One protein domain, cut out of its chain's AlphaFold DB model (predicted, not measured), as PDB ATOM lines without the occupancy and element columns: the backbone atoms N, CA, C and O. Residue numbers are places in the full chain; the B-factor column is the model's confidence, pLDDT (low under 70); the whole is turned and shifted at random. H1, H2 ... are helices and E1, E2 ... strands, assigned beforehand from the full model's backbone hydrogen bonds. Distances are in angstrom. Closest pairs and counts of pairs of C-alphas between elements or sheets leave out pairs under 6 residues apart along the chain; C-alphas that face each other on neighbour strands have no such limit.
ATOM      1  N   THR A  12       3.508 -34.820 -24.265       96.69
ATOM      2  CA  THR A  12       2.938 -33.885 -25.231       96.69
ATOM      3  C   THR A  12       1.970 -34.617 -26.136       96.69
ATOM      4  O   THR A  12       1.922 -35.844 -26.164       96.69
ATOM      5  N   GLY A  13       1.192 -33.860 -26.889       97.06
ATOM      6  CA  GLY A  13       0.387 -34.431 -27.946       97.06
ATOM      7  C   GLY A  13      -0.471 -33.382 -28.618       97.06
ATOM      8  O   GLY A  13      -0.271 -32.171 -28.459       97.06
ATOM      9  N   VAL A  14      -1.453 -33.857 -29.373       98.00
ATOM     10  CA  VAL A  14      -2.320 -33.006 -30.179       98.00
ATOM     11  C   VAL A  14      -3.774 -33.395 -29.965       98.00
ATOM     12  O   VAL A  14      -4.125 -34.572 -29.916       98.00
ATOM     13  N   VAL A  15      -4.641 -32.393 -29.847       98.38
ATOM     14  CA  VAL A  15      -6.088 -32.569 -29.973       98.38
ATOM     15  C   VAL A  15      -6.499 -32.085 -31.353       98.38
ATOM     16  O   VAL A  15      -6.359 -30.904 -31.681       98.38
ATOM     17  N   TYR A  16      -7.058 -32.991 -32.145       98.50
ATOM     18  CA  TYR A  16      -7.710 -32.692 -33.409       98.50
ATOM     19  C   TYR A  16      -9.220 -32.734 -33.210       98.50
ATOM     20  O   TYR A  16      -9.802 -33.777 -32.928       98.50
ATOM     21  N   VAL A  17      -9.896 -31.609 -33.415       98.25
ATOM     22  CA  VAL A  17     -11.352 -31.584 -33.564       98.25
ATOM     23  C   VAL A  17     -11.650 -31.573 -35.052       98.25
ATOM     24  O   VAL A  17     -11.511 -30.547 -35.715       98.25
ATOM     25  N   HIS A  18     -12.045 -32.722 -35.591       98.25
ATOM     26  CA  HIS A  18     -12.353 -32.868 -37.010       98.25
ATOM     27  C   HIS A  18     -13.715 -32.276 -37.366       98.25
ATOM     28  O   HIS A  18     -13.869 -31.740 -38.461       98.25
ATOM     29  N   ALA A  19     -14.706 -32.366 -36.480       98.06
ATOM     30  CA  ALA A  19     -16.003 -31.726 -36.679       98.06
ATOM     31  C   ALA A  19     -16.702 -31.461 -35.342       98.06
ATOM     32  O   ALA A  19     -16.847 -32.369 -34.518       98.06
ATOM     33  N   SER A  20     -17.164 -30.226 -35.167       97.88
ATOM     34  CA  SER A  20     -17.987 -29.773 -34.051       97.88
ATOM     35  C   SER A  20     -19.084 -28.833 -34.551       97.88
ATOM     36  O   SER A  20     -18.781 -27.914 -35.320       97.88
ATOM     37  N   PRO A  21     -20.342 -28.971 -34.090       97.06
ATOM     38  CA  PRO A  21     -21.334 -27.923 -34.273       97.06
ATOM     39  C   PRO A  21     -20.854 -26.635 -33.595       97.06
ATOM     40  O   PRO A  21     -20.241 -26.694 -32.526       97.06
ATOM     41  N   ALA A  22     -21.173 -25.473 -34.169       96.44
ATOM     42  CA  ALA A  22     -20.737 -24.182 -33.624       96.44
ATOM     43  C   ALA A  22     -21.163 -23.970 -32.159       96.44
ATOM     44  O   ALA A  22     -20.395 -23.439 -31.362       96.44
ATOM     45  N   ALA A  23     -22.348 -24.461 -31.781       96.25
ATOM     46  CA  ALA A  23     -22.854 -24.390 -30.411       96.25
ATOM     47  C   ALA A  23     -22.019 -25.197 -29.394       96.25
ATOM     48  O   ALA A  23     -22.050 -24.899 -28.206       96.25
ATOM     49  N   VAL A  24     -21.268 -26.210 -29.843       96.75
ATOM     50  CA  VAL A  24     -20.463 -27.085 -28.973       96.75
ATOM     51  C   VAL A  24     -19.029 -26.562 -28.805       96.75
ATOM     52  O   VAL A  24     -18.372 -26.883 -27.818       96.75
ATOM     53  N   CYS A  25     -18.547 -25.696 -29.703       97.00
ATOM     54  CA  CYS A  25     -17.178 -25.166 -29.676       97.00
ATOM     55  C   CYS A  25     -16.767 -24.519 -28.333       97.00
ATOM     56  O   CYS A  25     -15.692 -24.864 -27.837       97.00
ATOM     57  N   PRO A  26     -17.598 -23.677 -27.676       96.38
ATOM     58  CA  PRO A  26     -17.253 -23.115 -26.365       96.38
ATOM     59  C   PRO A  26     -17.096 -24.180 -25.269       96.38
ATOM     60  O   PRO A  26     -16.275 -24.035 -24.365       96.38
ATOM     61  N   HIS A  27     -17.858 -25.273 -25.352       96.19
ATOM     62  CA  HIS A  27     -17.785 -26.369 -24.388       96.19
ATOM     63  C   HIS A  27     -16.518 -27.206 -24.562       96.19
ATOM     64  O   HIS A  27     -15.906 -27.606 -23.573       96.19
ATOM     65  N   VAL A  28     -16.084 -27.405 -25.810       97.12
ATOM     66  CA  VAL A  28     -14.789 -28.025 -26.115       97.12
ATOM     67  C   VAL A  28     -13.652 -27.188 -25.533       97.12
ATOM     68  O   VAL A  28     -12.799 -27.722 -24.829       97.12
ATOM     69  N   GLU A  29     -13.650 -25.873 -25.767       96.56
ATOM     70  CA  GLU A  29     -12.631 -24.976 -25.207       96.56
ATOM     71  C   GLU A  29     -12.582 -25.023 -23.679       96.56
ATOM     72  O   GLU A  29     -11.494 -25.073 -23.097       96.56
ATOM     73  N   TRP A  30     -13.747 -25.048 -23.029       96.06
ATOM     74  CA  TRP A  30     -13.850 -25.176 -21.580       96.06
ATOM     75  C   TRP A  30     -13.318 -26.525 -21.073       96.06
ATOM     76  O   TRP A  30     -12.539 -26.555 -20.119       96.06
ATOM     77  N   ALA A  31     -13.673 -27.636 -21.724       96.62
ATOM     78  CA  ALA A  31     -13.207 -28.970 -21.348       96.62
ATOM     79  C   ALA A  31     -11.689 -29.109 -21.464       96.62
ATOM     80  O   ALA A  31     -11.035 -29.600 -20.544       96.62
ATOM     81  N   LEU A  32     -11.113 -28.635 -22.569       96.38
ATOM     82  CA  LEU A  32      -9.664 -28.645 -22.748       96.38
ATOM     83  C   LEU A  32      -8.982 -27.753 -21.711       96.38
ATOM     84  O   LEU A  32      -8.002 -28.166 -21.100       96.38
ATOM     85  N   SER A  33      -9.518 -26.552 -21.473       95.62
ATOM     86  CA  SER A  33      -8.865 -25.603 -20.570       95.62
ATOM     87  C   SER A  33      -8.911 -26.046 -19.107       95.62
ATOM     88  O   SER A  33      -7.946 -25.858 -18.370       95.62
ATOM     89  N   SER A  34     -10.018 -26.666 -18.692       95.19
ATOM     90  CA  SER A  34     -10.161 -27.244 -17.351       95.19
ATOM     91  C   SER A  34      -9.265 -28.467 -17.156       95.19
ATOM     92  O   SER A  34      -8.590 -28.553 -16.135       95.19
ATOM     93  N   THR A  35      -9.192 -29.362 -18.145       95.38
ATOM     94  CA  THR A  35      -8.341 -30.564 -18.074       95.38
ATOM     95  C   THR A  35      -6.855 -30.203 -18.045       95.38
ATOM     96  O   THR A  35      -6.098 -30.773 -17.268       95.38
ATOM     97  N   LEU A  36      -6.430 -29.218 -18.845       93.31
ATOM     98  CA  LEU A  36      -5.029 -28.788 -18.922       93.31
ATOM     99  C   LEU A  36      -4.627 -27.782 -17.838       93.31
ATOM    100  O   LEU A  36      -3.449 -27.453 -17.729       93.31
ATOM    101  N   SER A  37      -5.583 -27.240 -17.075       92.19
ATOM    102  CA  SER A  37      -5.353 -26.080 -16.195       92.19
ATOM    103  C   SER A  37      -4.658 -24.907 -16.916       92.19
ATOM    104  O   SER A  37      -3.886 -24.156 -16.323       92.19
ATOM    105  N   ALA A  38      -4.923 -24.752 -18.217       90.69
ATOM    106  CA  ALA A  38      -4.287 -23.789 -19.114       90.69
ATOM    107  C   ALA A  38      -5.256 -23.384 -20.231       90.69
ATOM    108  O   ALA A  38      -6.237 -24.069 -20.491       90.69
ATOM    109  N   ARG A  39      -5.014 -22.273 -20.929       88.06
ATOM    110  CA  ARG A  39      -5.907 -21.836 -22.017       88.06
ATOM    111  C   ARG A  39      -5.724 -22.713 -23.264       88.06
ATOM    112  O   ARG A  39      -4.642 -22.721 -23.837       88.06
ATOM    113  N   ALA A  40      -6.795 -23.344 -23.750       84.25
ATOM    114  CA  ALA A  40      -6.746 -24.219 -24.933       84.25
ATOM    115  C   ALA A  40      -6.484 -23.494 -26.274       84.25
ATOM    116  O   ALA A  40      -5.996 -24.109 -27.222       84.25
ATOM    117  N   ASN A  41      -6.820 -22.197 -26.354       85.69
ATOM    118  CA  ASN A  41      -6.581 -21.287 -27.489       85.69
ATOM    119  C   ASN A  41      -6.873 -21.888 -28.882       85.69
ATOM    120  O   ASN A  41      -6.071 -21.768 -29.812       85.69
ATOM    121  N   LEU A  42      -8.026 -22.545 -29.025       94.12
ATOM    122  CA  LEU A  42      -8.445 -23.158 -30.282       94.12
ATOM    123  C   LEU A  42      -8.736 -22.090 -31.344       94.12
ATOM    124  O   LEU A  42      -9.447 -21.117 -31.103       94.12
ATOM    125  N   LYS A  43      -8.219 -22.306 -32.557       96.81
ATOM    126  CA  LYS A  43      -8.595 -21.534 -33.747       96.81
ATOM    127  C   LYS A  43      -9.573 -22.345 -34.585       96.81
ATOM    128  O   LYS A  43      -9.170 -23.232 -35.337       96.81
ATOM    129  N   TRP A  44     -10.858 -22.036 -34.448       98.06
ATOM    130  CA  TRP A  44     -11.912 -22.689 -35.215       98.06
ATOM    131  C   TRP A  44     -11.925 -22.223 -36.667       98.06
ATOM    132  O   TRP A  44     -11.857 -21.033 -36.963       98.06
ATOM    133  N   THR A  45     -12.050 -23.182 -37.576       98.25
ATOM    134  CA  THR A  45     -12.195 -22.949 -39.013       98.25
ATOM    135  C   THR A  45     -13.360 -23.778 -39.551       98.25
ATOM    136  O   THR A  45     -13.641 -24.841 -38.995       98.25
ATOM    137  N   PRO A  46     -14.056 -23.342 -40.613       98.25
ATOM    138  CA  PRO A  46     -15.069 -24.171 -41.266       98.25
ATOM    139  C   PRO A  46     -14.501 -25.525 -41.715       98.25
ATOM    140  O   PRO A  46     -13.389 -25.591 -42.241       98.25
ATOM    141  N   GLN A  47     -15.258 -26.608 -41.522       97.56
ATOM    142  CA  GLN A  47     -14.893 -27.942 -42.004       97.56
ATOM    143  C   GLN A  47     -15.403 -28.137 -43.448       97.56
ATOM    144  O   GLN A  47     -16.606 -28.336 -43.633       97.56
ATOM    145  N   PRO A  48     -14.533 -28.120 -44.480       96.19
ATOM    146  CA  PRO A  48     -14.955 -28.253 -45.879       96.19
ATOM    147  C   PRO A  48     -15.712 -29.550 -46.194       96.19
ATOM    148  O   PRO A  48     -16.595 -29.544 -47.044       96.19
ATOM    149  N   ALA A  49     -15.403 -30.654 -45.509       95.75
ATOM    150  CA  ALA A  49     -16.059 -31.942 -45.754       95.75
ATOM    151  C   ALA A  49     -17.452 -32.067 -45.103       95.75
ATOM    152  O   ALA A  49     -18.166 -33.031 -45.364       95.75
ATOM    153  N   MET A  50     -17.836 -31.131 -44.226       95.50
ATOM    154  CA  MET A  50     -19.089 -31.199 -43.472       95.50
ATOM    155  C   MET A  50     -19.619 -29.782 -43.191       95.50
ATOM    156  O   MET A  50     -19.327 -29.211 -42.136       95.50
ATOM    157  N   PRO A  51     -20.381 -29.188 -44.130       94.25
ATOM    158  CA  PRO A  51     -20.910 -27.834 -43.991       94.25
ATOM    159  C   PRO A  51     -21.677 -27.618 -42.681       94.25
ATOM    160  O   PRO A  51     -22.409 -28.490 -42.215       94.25
ATOM    161  N   GLY A  52     -21.494 -26.446 -42.069       93.88
ATOM    162  CA  GLY A  52     -22.074 -26.108 -40.763       93.88
ATOM    163  C   GLY A  52     -21.303 -26.656 -39.555       93.88
ATOM    164  O   GLY A  52     -21.646 -26.327 -38.419       93.88
ATOM    165  N   GLN A  53     -20.254 -27.453 -39.773       98.06
ATOM    166  CA  GLN A  53     -19.325 -27.874 -38.725       98.06
ATOM    167  C   GLN A  53     -18.045 -27.037 -38.746       98.06
ATOM    168  O   GLN A  53     -17.613 -26.523 -39.782       98.06
ATOM    169  N   LEU A  54     -17.412 -26.948 -37.582       98.62
ATOM    170  CA  LEU A  54     -16.116 -26.325 -37.374       98.62
ATOM    171  C   LEU A  54     -15.073 -27.390 -37.024       98.62
ATOM    172  O   LEU A  54     -15.385 -28.419 -36.426       98.62
ATOM    173  N   ARG A  55     -13.823 -27.123 -37.391       98.50
ATOM    174  CA  ARG A  55     -12.646 -27.920 -37.042       98.50
ATOM    175  C   ARG A  55     -11.589 -27.039 -36.387       98.50
ATOM    176  O   ARG A  55     -11.492 -25.850 -36.704       98.50
ATOM    177  N   ALA A  56     -10.784 -27.624 -35.517       98.38
ATOM    178  CA  ALA A  56      -9.678 -26.947 -34.855       98.38
ATOM    179  C   ALA A  56      -8.598 -27.959 -34.461       98.38
ATOM    180  O   ALA A  56      -8.869 -29.153 -34.340       98.38
ATOM    181  N   VAL A  57      -7.377 -27.471 -34.269       98.00
ATOM    182  CA  VAL A  57      -6.234 -28.266 -33.811       98.00
ATOM    183  C   VAL A  57      -5.509 -27.469 -32.742       98.00
ATOM    184  O   VAL A  57      -5.354 -26.253 -32.887       98.00
ATOM    185  N   THR A  58      -5.080 -28.135 -31.676       97.12
ATOM    186  CA  THR A  58      -4.229 -27.522 -30.655       97.12
ATOM    187  C   THR A  58      -3.254 -28.544 -30.085       97.12
ATOM    188  O   THR A  58      -3.607 -29.709 -29.896       97.12
ATOM    189  N   ASN A  59      -2.027 -28.101 -29.832       97.12
ATOM    190  CA  ASN A  59      -1.018 -28.903 -29.149       97.12
ATOM    191  C   ASN A  59      -1.207 -28.751 -27.642       97.12
ATOM    192  O   ASN A  59      -1.646 -27.700 -27.169       97.12
ATOM    193  N   TRP A  60      -0.826 -29.769 -26.887       96.06
ATOM    194  CA  TRP A  60      -0.883 -29.736 -25.435       96.06
ATOM    195  C   TRP A  60       0.389 -30.315 -24.817       96.06
ATOM    196  O   TRP A  60       1.142 -31.054 -25.451       96.06
ATOM    197  N   ILE A  61       0.620 -29.939 -23.563       95.00
ATOM    198  CA  ILE A  61       1.646 -30.497 -22.686       95.00
ATOM    199  C   ILE A  61       1.025 -30.683 -21.303       95.00
ATOM    200  O   ILE A  61       0.240 -29.844 -20.858       95.00
ATOM    201  N   GLY A  62       1.345 -31.786 -20.641       94.31
ATOM    202  CA  GLY A  62       0.835 -32.107 -19.312       94.31
ATOM    203  C   GLY A  62       1.471 -33.383 -18.768       94.31
ATOM    204  O   GLY A  62       2.335 -33.951 -19.429       94.31
ATOM    205  N   PRO A  63       1.075 -33.855 -17.579       94.44
ATOM    206  CA  PRO A  63       1.514 -35.150 -17.063       94.44
ATOM    207  C   PRO A  63       1.154 -36.303 -18.010       94.44
ATOM    208  O   PRO A  63       0.192 -36.208 -18.777       94.44
ATOM    209  N   VAL A  64       1.873 -37.421 -17.932       95.38
ATOM    210  CA  VAL A  64       1.499 -38.644 -18.663       95.38
ATOM    211  C   VAL A  64       0.054 -39.048 -18.360       95.38
ATOM    212  O   VAL A  64      -0.410 -38.956 -17.221       95.38
ATOM    213  N   GLY A  65      -0.669 -39.496 -19.388       95.50
ATOM    214  CA  GLY A  65      -2.086 -39.839 -19.300       95.50
ATOM    215  C   GLY A  65      -3.031 -38.646 -19.451       95.50
ATOM    216  O   GLY A  65      -4.251 -38.832 -19.419       95.50
ATOM    217  N   THR A  66      -2.512 -37.431 -19.654       96.81
ATOM    218  CA  THR A  66      -3.335 -36.256 -19.981       96.81
ATOM    219  C   THR A  66      -4.146 -36.489 -21.257       96.81
ATOM    220  O   THR A  66      -5.322 -36.127 -21.293       96.81
ATOM    221  N   GLY A  67      -3.600 -37.174 -22.269       97.56
ATOM    222  CA  GLY A  67      -4.331 -37.512 -23.493       97.56
ATOM    223  C   GLY A  67      -5.605 -38.319 -23.219       97.56
ATOM    224  O   GLY A  67      -6.677 -38.006 -23.748       97.56
ATOM    225  N   ALA A  68      -5.532 -39.286 -22.298       97.75
ATOM    226  CA  ALA A  68      -6.686 -40.082 -21.878       97.75
ATOM    227  C   ALA A  68      -7.748 -39.227 -21.168       97.75
ATOM    228  O   ALA A  68      -8.949 -39.396 -21.401       97.75
ATOM    229  N   GLN A  69      -7.315 -38.294 -20.315       97.62
ATOM    230  CA  GLN A  69      -8.213 -37.374 -19.612       97.62
ATOM    231  C   GLN A  69      -8.929 -36.440 -20.593       97.62
ATOM    232  O   GLN A  69     -10.149 -36.288 -20.508       97.62
ATOM    233  N   LEU A  70      -8.203 -35.890 -21.573       97.88
ATOM    234  CA  LEU A  70      -8.763 -35.050 -22.633       97.88
ATOM    235  C   LEU A  70      -9.805 -35.815 -23.453       97.88
ATOM    236  O   LEU A  70     -10.924 -35.335 -23.634       97.88
ATOM    237  N   ALA A  71      -9.478 -37.029 -23.902       98.19
ATOM    238  CA  ALA A  71     -10.408 -37.864 -24.655       98.19
ATOM    239  C   ALA A  71     -11.682 -38.184 -23.852       98.19
ATOM    240  O   ALA A  71     -12.792 -38.136 -24.389       98.19
ATOM    241  N   ASN A  72     -11.547 -38.461 -22.550       97.44
ATOM    242  CA  ASN A  72     -12.689 -38.716 -21.678       97.44
ATOM    243  C   ASN A  72     -13.544 -37.462 -21.423       97.44
ATOM    244  O   ASN A  72     -14.765 -37.569 -21.353       97.44
ATOM    245  N   ALA A  73     -12.942 -36.276 -21.327       96.88
ATOM    246  CA  ALA A  73     -13.691 -35.028 -21.212       96.88
ATOM    247  C   ALA A  73     -14.494 -34.743 -22.496       96.88
ATOM    248  O   ALA A  73     -15.691 -34.448 -22.439       96.88
ATOM    249  N   LEU A  74     -13.861 -34.900 -23.663       97.25
ATOM    250  CA  LEU A  74     -14.465 -34.613 -24.966       97.25
ATOM    251  C   LEU A  74     -15.573 -35.597 -25.364       97.25
ATOM    252  O   LEU A  74     -16.541 -35.191 -26.009       97.25
ATOM    253  N   ARG A  75     -15.488 -36.875 -24.969       95.12
ATOM    254  CA  ARG A  75     -16.504 -37.881 -25.343       95.12
ATOM    255  C   ARG A  75     -17.895 -37.615 -24.751       95.12
ATOM    256  O   ARG A  75     -18.854 -38.262 -25.161       95.12
ATOM    257  N   SER A  76     -18.015 -36.690 -23.795       91.56
ATOM    258  CA  SER A  76     -19.305 -36.272 -23.229       91.56
ATOM    259  C   SER A  76     -20.233 -35.623 -24.268       91.56
ATOM    260  O   SER A  76     -21.454 -35.686 -24.125       91.56
ATOM    261  N   TRP A  77     -19.679 -35.082 -25.361       95.06
ATOM    262  CA  TRP A  77     -20.443 -34.563 -26.498       95.06
ATOM    263  C   TRP A  77     -20.457 -35.570 -27.649       95.06
ATOM    264  O   TRP A  77     -19.592 -35.554 -28.527       95.06
ATOM    265  N   SER A  78     -21.491 -36.411 -27.689       92.19
ATOM    266  CA  SER A  78     -21.638 -37.502 -28.669       92.19
ATOM    267  C   SER A  78     -21.613 -37.059 -30.137       92.19
ATOM    268  O   SER A  78     -21.312 -37.864 -31.011       92.19
ATOM    269  N   VAL A  79     -21.899 -35.787 -30.427       95.00
ATOM    270  CA  VAL A  79     -21.882 -35.217 -31.786       95.00
ATOM    271  C   VAL A  79     -20.476 -34.895 -32.309       95.00
ATOM    272  O   VAL A  79     -20.319 -34.682 -33.514       95.00
ATOM    273  N   LEU A  80     -19.460 -34.857 -31.438       97.00
ATOM    274  CA  LEU A  80     -18.093 -34.500 -31.816       97.00
ATOM    275  C   LEU A  80     -17.406 -35.604 -32.620       97.00
ATOM    276  O   LEU A  80     -17.508 -36.794 -32.316       97.00
ATOM    277  N   ARG A  81     -16.613 -35.187 -33.608       98.38
ATOM    278  CA  ARG A  81     -15.577 -36.019 -34.228       98.38
ATOM    279  C   ARG A  81     -14.235 -35.457 -33.821       98.38
ATOM    280  O   ARG A  81     -13.905 -34.337 -34.215       98.38
ATOM    281  N   PHE A  82     -13.489 -36.212 -33.035       98.56
ATOM    282  CA  PHE A  82     -12.202 -35.763 -32.535       98.56
ATOM    283  C   PHE A  82     -11.209 -36.908 -32.474       98.56
ATOM    284  O   PHE A  82     -11.567 -38.086 -32.488       98.56
ATOM    285  N   GLU A  83      -9.958 -36.516 -32.363       98.56
ATOM    286  CA  GLU A  83      -8.837 -37.378 -32.101       98.56
ATOM    287  C   GLU A  83      -7.933 -36.697 -31.073       98.56
ATOM    288  O   GLU A  83      -7.739 -35.482 -31.110       98.56
ATOM    289  N   VAL A  84      -7.396 -37.479 -30.144       98.62
ATOM    290  CA  VAL A  84      -6.359 -37.042 -29.214       98.62
ATOM    291  C   VAL A  84      -5.165 -37.966 -29.382       98.62
ATOM    292  O   VAL A  84      -5.328 -39.187 -29.383       98.62
ATOM    293  N   THR A  85      -3.978 -37.394 -29.515       98.38
ATOM    294  CA  THR A  85      -2.710 -38.119 -29.466       98.38
ATOM    295  C   THR A  85      -1.982 -37.787 -28.173       98.38
ATOM    296  O   THR A  85      -2.110 -36.677 -27.658       98.38
ATOM    297  N   GLU A  86      -1.223 -38.753 -27.674       97.88
ATOM    298  CA  GLU A  86      -0.179 -38.595 -26.666       97.88
ATOM    299  C   GLU A  86       1.102 -39.197 -27.248       97.88
ATOM    300  O   GLU A  86       1.118 -40.356 -27.671       97.88
ATOM    301  N   ASP A  87       2.149 -38.384 -27.331       96.75
ATOM    302  CA  ASP A  87       3.452 -38.782 -27.846       96.75
ATOM    303  C   ASP A  87       4.143 -39.729 -26.847       96.75
ATOM    304  O   ASP A  87       3.932 -39.606 -25.635       96.75
ATOM    305  N   PRO A  88       4.981 -40.676 -27.315       95.25
ATOM    306  CA  PRO A  88       5.713 -41.562 -26.419       95.25
ATOM    307  C   PRO A  88       6.612 -40.766 -25.467       95.25
ATOM    308  O   PRO A  88       7.259 -39.791 -25.853       95.25
ATOM    309  N   SER A  89       6.693 -41.229 -24.224       92.50
ATOM    310  CA  SER A  89       7.559 -40.662 -23.189       92.50
ATOM    311  C   SER A  89       8.388 -41.767 -22.531       92.50
ATOM    312  O   SER A  89       8.273 -42.948 -22.864       92.50
ATOM    313  N   ALA A  90       9.309 -41.406 -21.638       90.19
ATOM    314  CA  ALA A  90      10.234 -42.374 -21.059       90.19
ATOM    315  C   ALA A  90       9.497 -43.477 -20.265       90.19
ATOM    316  O   ALA A  90       8.960 -43.256 -19.182       90.19
ATOM    317  N   GLY A  91       9.505 -44.694 -20.818       89.19
ATOM    318  CA  GLY A  91       8.840 -45.864 -20.238       89.19
ATOM    319  C   GLY A  91       7.339 -45.970 -20.527       89.19
ATOM    320  O   GLY A  91       6.691 -46.833 -19.940       89.19
ATOM    321  N   VAL A  92       6.786 -45.122 -21.403       92.56
ATOM    322  CA  VAL A  92       5.358 -45.113 -21.748       92.56
ATOM    323  C   VAL A  92       5.190 -44.996 -23.260       92.56
ATOM    324  O   VAL A  92       5.675 -44.048 -23.881       92.56
ATOM    325  N   ASP A  93       4.486 -45.962 -23.847       94.25
ATOM    326  CA  ASP A  93       4.157 -45.950 -25.272       94.25
ATOM    327  C   ASP A  93       3.269 -44.753 -25.624       94.25
ATOM    328  O   ASP A  93       2.418 -44.332 -24.836       94.25
ATOM    329  N   GLY A  94       3.416 -44.248 -26.849       96.06
ATOM    330  CA  GLY A  94       2.474 -43.275 -27.391       96.06
ATOM    331  C   GLY A  94       1.077 -43.883 -27.509       96.06
ATOM    332  O   GLY A  94       0.907 -45.100 -27.628       96.06
ATOM    333  N   HIS A  95       0.053 -43.038 -27.498       97.81
ATOM    334  CA  HIS A  95      -1.330 -43.493 -27.516       97.81
ATOM    335  C   HIS A  95      -2.210 -42.577 -28.359       97.81
ATOM    336  O   HIS A  95      -1.962 -41.378 -28.493       97.81
ATOM    337  N   ARG A  96      -3.264 -43.149 -28.935       98.38
ATOM    338  CA  ARG A  96      -4.241 -42.416 -29.737       98.38
ATOM    339  C   ARG A  96      -5.653 -42.778 -29.320       98.38
ATOM    340  O   ARG A  96      -5.967 -43.948 -29.120       98.38
ATOM    341  N   TRP A  97      -6.503 -41.766 -29.235       98.56
ATOM    342  CA  TRP A  97      -7.935 -41.887 -29.003       98.56
ATOM    343  C   TRP A  97      -8.674 -41.251 -30.168       98.56
ATOM    344  O   TRP A  97      -8.416 -40.098 -30.490       98.56
ATOM    345  N   CYS A  98      -9.617 -41.969 -30.768       98.38
ATOM    346  CA  CYS A  98     -10.426 -41.463 -31.875       98.38
ATOM    347  C   CYS A  98     -11.901 -41.615 -31.522       98.38
ATOM    348  O   CYS A  98     -12.319 -42.682 -31.084       98.38
ATOM    349  N   HIS A  99     -12.703 -40.579 -31.739       98.50
ATOM    350  CA  HIS A  99     -14.138 -40.620 -31.490       98.50
ATOM    351  C   HIS A  99     -14.929 -40.213 -32.725       98.50
ATOM    352  O   HIS A  99     -14.665 -39.182 -33.349       98.50
ATOM    353  N   THR A 100     -15.974 -40.984 -33.018       97.50
ATOM    354  CA  THR A 100     -17.033 -40.568 -33.938       97.50
ATOM    355  C   THR A 100     -18.399 -40.841 -33.319       97.50
ATOM    356  O   THR A 100     -18.526 -41.797 -32.554       97.50
ATOM    357  N   PRO A 101     -19.446 -40.078 -33.685       95.69
ATOM    358  CA  PRO A 101     -20.791 -40.316 -33.165       95.69
ATOM    359  C   PRO A 101     -21.305 -41.740 -33.413       95.69
ATOM    360  O   PRO A 101     -22.076 -42.265 -32.619       95.69
ATOM    361  N   GLN A 102     -20.893 -42.362 -34.522       95.88
ATOM    362  CA  GLN A 102     -21.358 -43.685 -34.934       95.88
ATOM    363  C   GLN A 102     -20.605 -44.839 -34.262       95.88
ATOM    364  O   GLN A 102     -21.224 -45.843 -33.928       95.88
ATOM    365  N   LEU A 103     -19.282 -44.722 -34.094       96.19
ATOM    366  CA  LEU A 103     -18.433 -45.811 -33.583       96.19
ATOM    367  C   LEU A 103     -18.062 -45.649 -32.103       96.19
ATOM    368  O   LEU A 103     -17.510 -46.567 -31.504       96.19
ATOM    369  N   GLY A 104     -18.351 -44.492 -31.508       96.19
ATOM    370  CA  GLY A 104     -17.914 -44.161 -30.160       96.19
ATOM    371  C   GLY A 104     -16.409 -43.912 -30.082       96.19
ATOM    372  O   GLY A 104     -15.770 -43.544 -31.071       96.19
ATOM    373  N   LEU A 105     -15.861 -44.063 -28.872       97.81
ATOM    374  CA  LEU A 105     -14.446 -43.847 -28.581       97.81
ATOM    375  C   LEU A 105     -13.653 -45.137 -28.810       97.81
ATOM    376  O   LEU A 105     -13.856 -46.132 -28.119       97.81
ATOM    377  N   TRP A 106     -12.700 -45.079 -29.727       97.38
ATOM    378  CA  TRP A 106     -11.652 -46.071 -29.905       97.38
ATOM    379  C   TRP A 106     -10.342 -45.585 -29.268       97.38
ATOM    380  O   TRP A 106     -10.104 -44.379 -29.185       97.38
ATOM    381  N   SER A 107      -9.492 -46.519 -28.825       97.38
ATOM    382  CA  SER A 107      -8.149 -46.206 -28.327       97.38
ATOM    383  C   SER A 107      -7.139 -47.329 -28.564       97.38
ATOM    384  O   SER A 107      -7.490 -48.517 -28.511       97.38
ATOM    385  N   GLY A 108      -5.883 -46.949 -28.797       96.81
ATOM    386  CA  GLY A 108      -4.782 -47.876 -29.038       96.81
ATOM    387  C   GLY A 108      -3.404 -47.258 -28.806       96.81
ATOM    388  O   GLY A 108      -3.208 -46.057 -28.994       96.81
ATOM    389  N   ALA A 109      -2.455 -48.110 -28.409       96.94
ATOM    390  CA  ALA A 109      -1.042 -47.755 -28.342       96.94
ATOM    391  C   ALA A 109      -0.467 -47.613 -29.758       96.94
ATOM    392  O   ALA A 109      -0.900 -48.311 -30.678       96.94
ATOM    393  N   MET A 110       0.510 -46.724 -29.917       96.75
ATOM    394  CA  MET A 110       1.102 -46.371 -31.204       96.75
ATOM    395  C   MET A 110       2.596 -46.708 -31.221       96.75
ATOM    396  O   MET A 110       3.332 -46.349 -30.306       96.75
ATOM    397  N   SER A 111       3.048 -47.375 -32.281       94.31
ATOM    398  CA  SER A 111       4.469 -47.591 -32.569       94.31
ATOM    399  C   SER A 111       5.127 -46.294 -33.060       94.31
ATOM    400  O   SER A 111       4.456 -45.390 -33.559       94.31
ATOM    401  N   ALA A 112       6.459 -46.218 -32.996       90.69
ATOM    402  CA  ALA A 112       7.240 -45.067 -33.462       90.69
ATOM    403  C   ALA A 112       7.023 -44.722 -34.952       90.69
ATOM    404  O   ALA A 112       7.216 -43.578 -35.353       90.69
ATOM    405  N   ASN A 113       6.619 -45.695 -35.773       91.75
ATOM    406  CA  ASN A 113       6.287 -45.501 -37.190       91.75
ATOM    407  C   ASN A 113       4.807 -45.137 -37.440       91.75
ATOM    408  O   ASN A 113       4.429 -44.914 -38.588       91.75
ATOM    409  N   GLY A 114       3.978 -45.074 -36.393       89.62
ATOM    410  CA  GLY A 114       2.552 -44.767 -36.488       89.62
ATOM    411  C   GLY A 114       1.628 -45.984 -36.602       89.62
ATOM    412  O   GLY A 114       0.427 -45.794 -36.797       89.62
ATOM    413  N   ASP A 115       2.140 -47.208 -36.449       95.88
ATOM    414  CA  ASP A 115       1.295 -48.406 -36.422       95.88
ATOM    415  C   ASP A 115       0.474 -48.483 -35.131       95.88
ATOM    416  O   ASP A 115       0.962 -48.183 -34.040       95.88
ATOM    417  N   VAL A 116      -0.772 -48.946 -35.246       96.00
ATOM    418  CA  VAL A 116      -1.594 -49.301 -34.086       96.00
ATOM    419  C   VAL A 116      -1.110 -50.638 -33.538       96.00
ATOM    420  O   VAL A 116      -1.190 -51.662 -34.218       96.00
ATOM    421  N   MET A 117      -0.657 -50.645 -32.288       95.75
ATOM    422  CA  MET A 117      -0.184 -51.853 -31.625       95.75
ATOM    423  C   MET A 117      -1.308 -52.542 -30.852       95.75
ATOM    424  O   MET A 117      -2.054 -51.919 -30.090       95.75
ATOM    425  N   VAL A 118      -1.389 -53.864 -30.999       94.19
ATOM    426  CA  VAL A 118      -2.255 -54.722 -30.186       94.19
ATOM    427  C   VAL A 118      -1.365 -55.664 -29.387       94.19
ATOM    428  O   VAL A 118      -0.775 -56.591 -29.934       94.19
ATOM    429  N   GLY A 119      -1.243 -55.397 -28.087       91.88
ATOM    430  CA  GLY A 119      -0.438 -56.225 -27.193       91.88
ATOM    431  C   GLY A 119      -1.019 -57.629 -27.031       91.88
ATOM    432  O   GLY A 119      -2.236 -57.817 -27.049       91.88
ATOM    433  N   GLU A 120      -0.145 -58.608 -26.799       94.75
ATOM    434  CA  GLU A 120      -0.511 -60.026 -26.687       94.75
ATOM    435  C   GLU A 120      -1.630 -60.276 -25.665       94.75
ATOM    436  O   GLU A 120      -2.550 -61.049 -25.922       94.75
ATOM    437  N   MET A 121      -1.612 -59.573 -24.529       93.25
ATOM    438  CA  MET A 121      -2.649 -59.716 -23.502       93.25
ATOM    439  C   MET A 121      -4.036 -59.267 -23.980       93.25
ATOM    440  O   MET A 121      -5.029 -59.831 -23.538       93.25
ATOM    441  N   ARG A 122      -4.127 -58.302 -24.909       89.12
ATOM    442  CA  ARG A 122      -5.412 -57.917 -25.524       89.12
ATOM    443  C   ARG A 122      -5.884 -58.927 -26.567       89.12
ATOM    444  O   ARG A 122      -7.081 -59.027 -26.770       89.12
ATOM    445  N   LEU A 123      -4.973 -59.654 -27.220       92.25
ATOM    446  CA  LEU A 123      -5.332 -60.723 -28.164       92.25
ATOM    447  C   LEU A 123      -5.856 -61.977 -27.453       92.25
ATOM    448  O   LEU A 123      -6.577 -62.765 -28.055       92.25
ATOM    449  N   ARG A 124      -5.447 -62.186 -26.198       94.06
ATOM    450  CA  ARG A 124      -5.821 -63.356 -25.392       94.06
ATOM    451  C   ARG A 124      -7.131 -63.196 -24.615       94.06
ATOM    452  O   ARG A 124      -7.651 -64.212 -24.164       94.06
ATOM    453  N   ALA A 125      -7.591 -61.966 -24.399       83.81
ATOM    454  CA  ALA A 125      -8.805 -61.642 -23.644       83.81
ATOM    455  C   ALA A 125     -10.059 -61.765 -24.518       83.81
ATOM    456  O   ALA A 125     -11.083 -62.247 -23.985       83.81
TER     457      ALA A 125
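AT A GLANCE: This is residues 12 to 125 of the 125 residues of an uncharacterized protein of Mycolicibacterium conceptionense (UniProt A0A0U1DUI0). A twisted sheet of five strands has two helices, H1 and H2, side by side over one of its faces, while no named helix covers the other face. Past the edge strand E5 the end of the chain leads away from this body, and its residues 120 to 125, which hold the short helix H3, stick out alone. The printed part has 114 residues, with three named helices and five named strands in the order E1, H1, E2, H2, E3, E4, E5, H3. The sheet runs E2, E1, E3, E4, E5, antiparallel throughout, and the class is mixed, helices and strands. The whole is compact, with a radius of gyration of the C-alphas of 14.5 A and spans of 42, 30 and 24 A.

IN THESE COORDINATES: Strand E1, residues 12 to 21, begins with C-alpha 12 at (2.938, -33.885, -25.231), is 26.6 A long and bends by 56 degrees at residue 18. Helix H1, residues 25 to 36, is 16.6 A long. Strand E2, residues 53 to 62, is 28.3 A long and begins with C-alpha 53 at (-19.325, -27.874, -38.725). Helix H2, residues 66 to 74, measures 12.3 A. Strand E3 is residues 81 to 86, 17.3 A; E4 is residues 94 to 100, 20.8 A; and E5 is residues 104 to 110, 19.2 A. Helix H3, residues 120 to 124, is 6.4 A long and ends with C-alpha 124 at (-5.821, -63.356, -25.392).

HOW THE PARTS SIT: E2 and E5 are the edge strands of the sheet. E2 is antiparallel to E1 at 161 degrees between their directions, with N 17 and O 56 2.8 A apart, within hydrogen-bond range. E1 is antiparallel to E3 at 177 degrees, with N 16 and O 83 at 2.8 A. E2, H2 and E3 form a split strand-helix-strand unit, two strands that run the same way with a helix between them in the chain and E1 between them in the sheet; its crossover is right-handed. E3, E4 and E5 form a meander, each strand the antiparallel neighbour of the one before. In its hairpin E3 and E4, N 84 and O 97 are 2.8 A apart; in its hairpin E4 and E5, N 106 and O 98 are 2.8 A apart. H1 and H2 are on the same face of the sheet, two layers, one of strands and one of helices. H2 lies over E3 at a height over the sheet of 7.8 A and runs along the strands, at 0 degrees to E3 on the local plane; the closest C-alphas of the two are those of Gly 67 and Glu 86, 5.3 A apart. H1 lies over E1 at a height of 8.5 A and also runs along the strands, at 17 degrees to E1 on the local plane. H1 and H2 touch at a shallow tilt of 30 degrees, opposite ways, with the C-alphas of Ala 31 and Ala 73 closest at 6.1 A. H3 is not on the sheet and is apart from H1 and H2. In H1, H2 and H3 every O i to N i+4 pair is within hydrogen-bond range.

THE WHOLE: The C-alphas farthest apart are those of Gly 52 and Arg 124, at 43.4 A. The link from H1 to E2, residues 37 to 52, is long, and its residues 45 to 46 pair antiparallel with residues 54 to 55 of E2. Residues 116 to 117 pair antiparallel with residues 109 to 110 of E5. The printed part has no cut and ends at the chain's last residue, Ala 125. The mean pLDDT of the printed part is 95.6, and no printed residue is under 70.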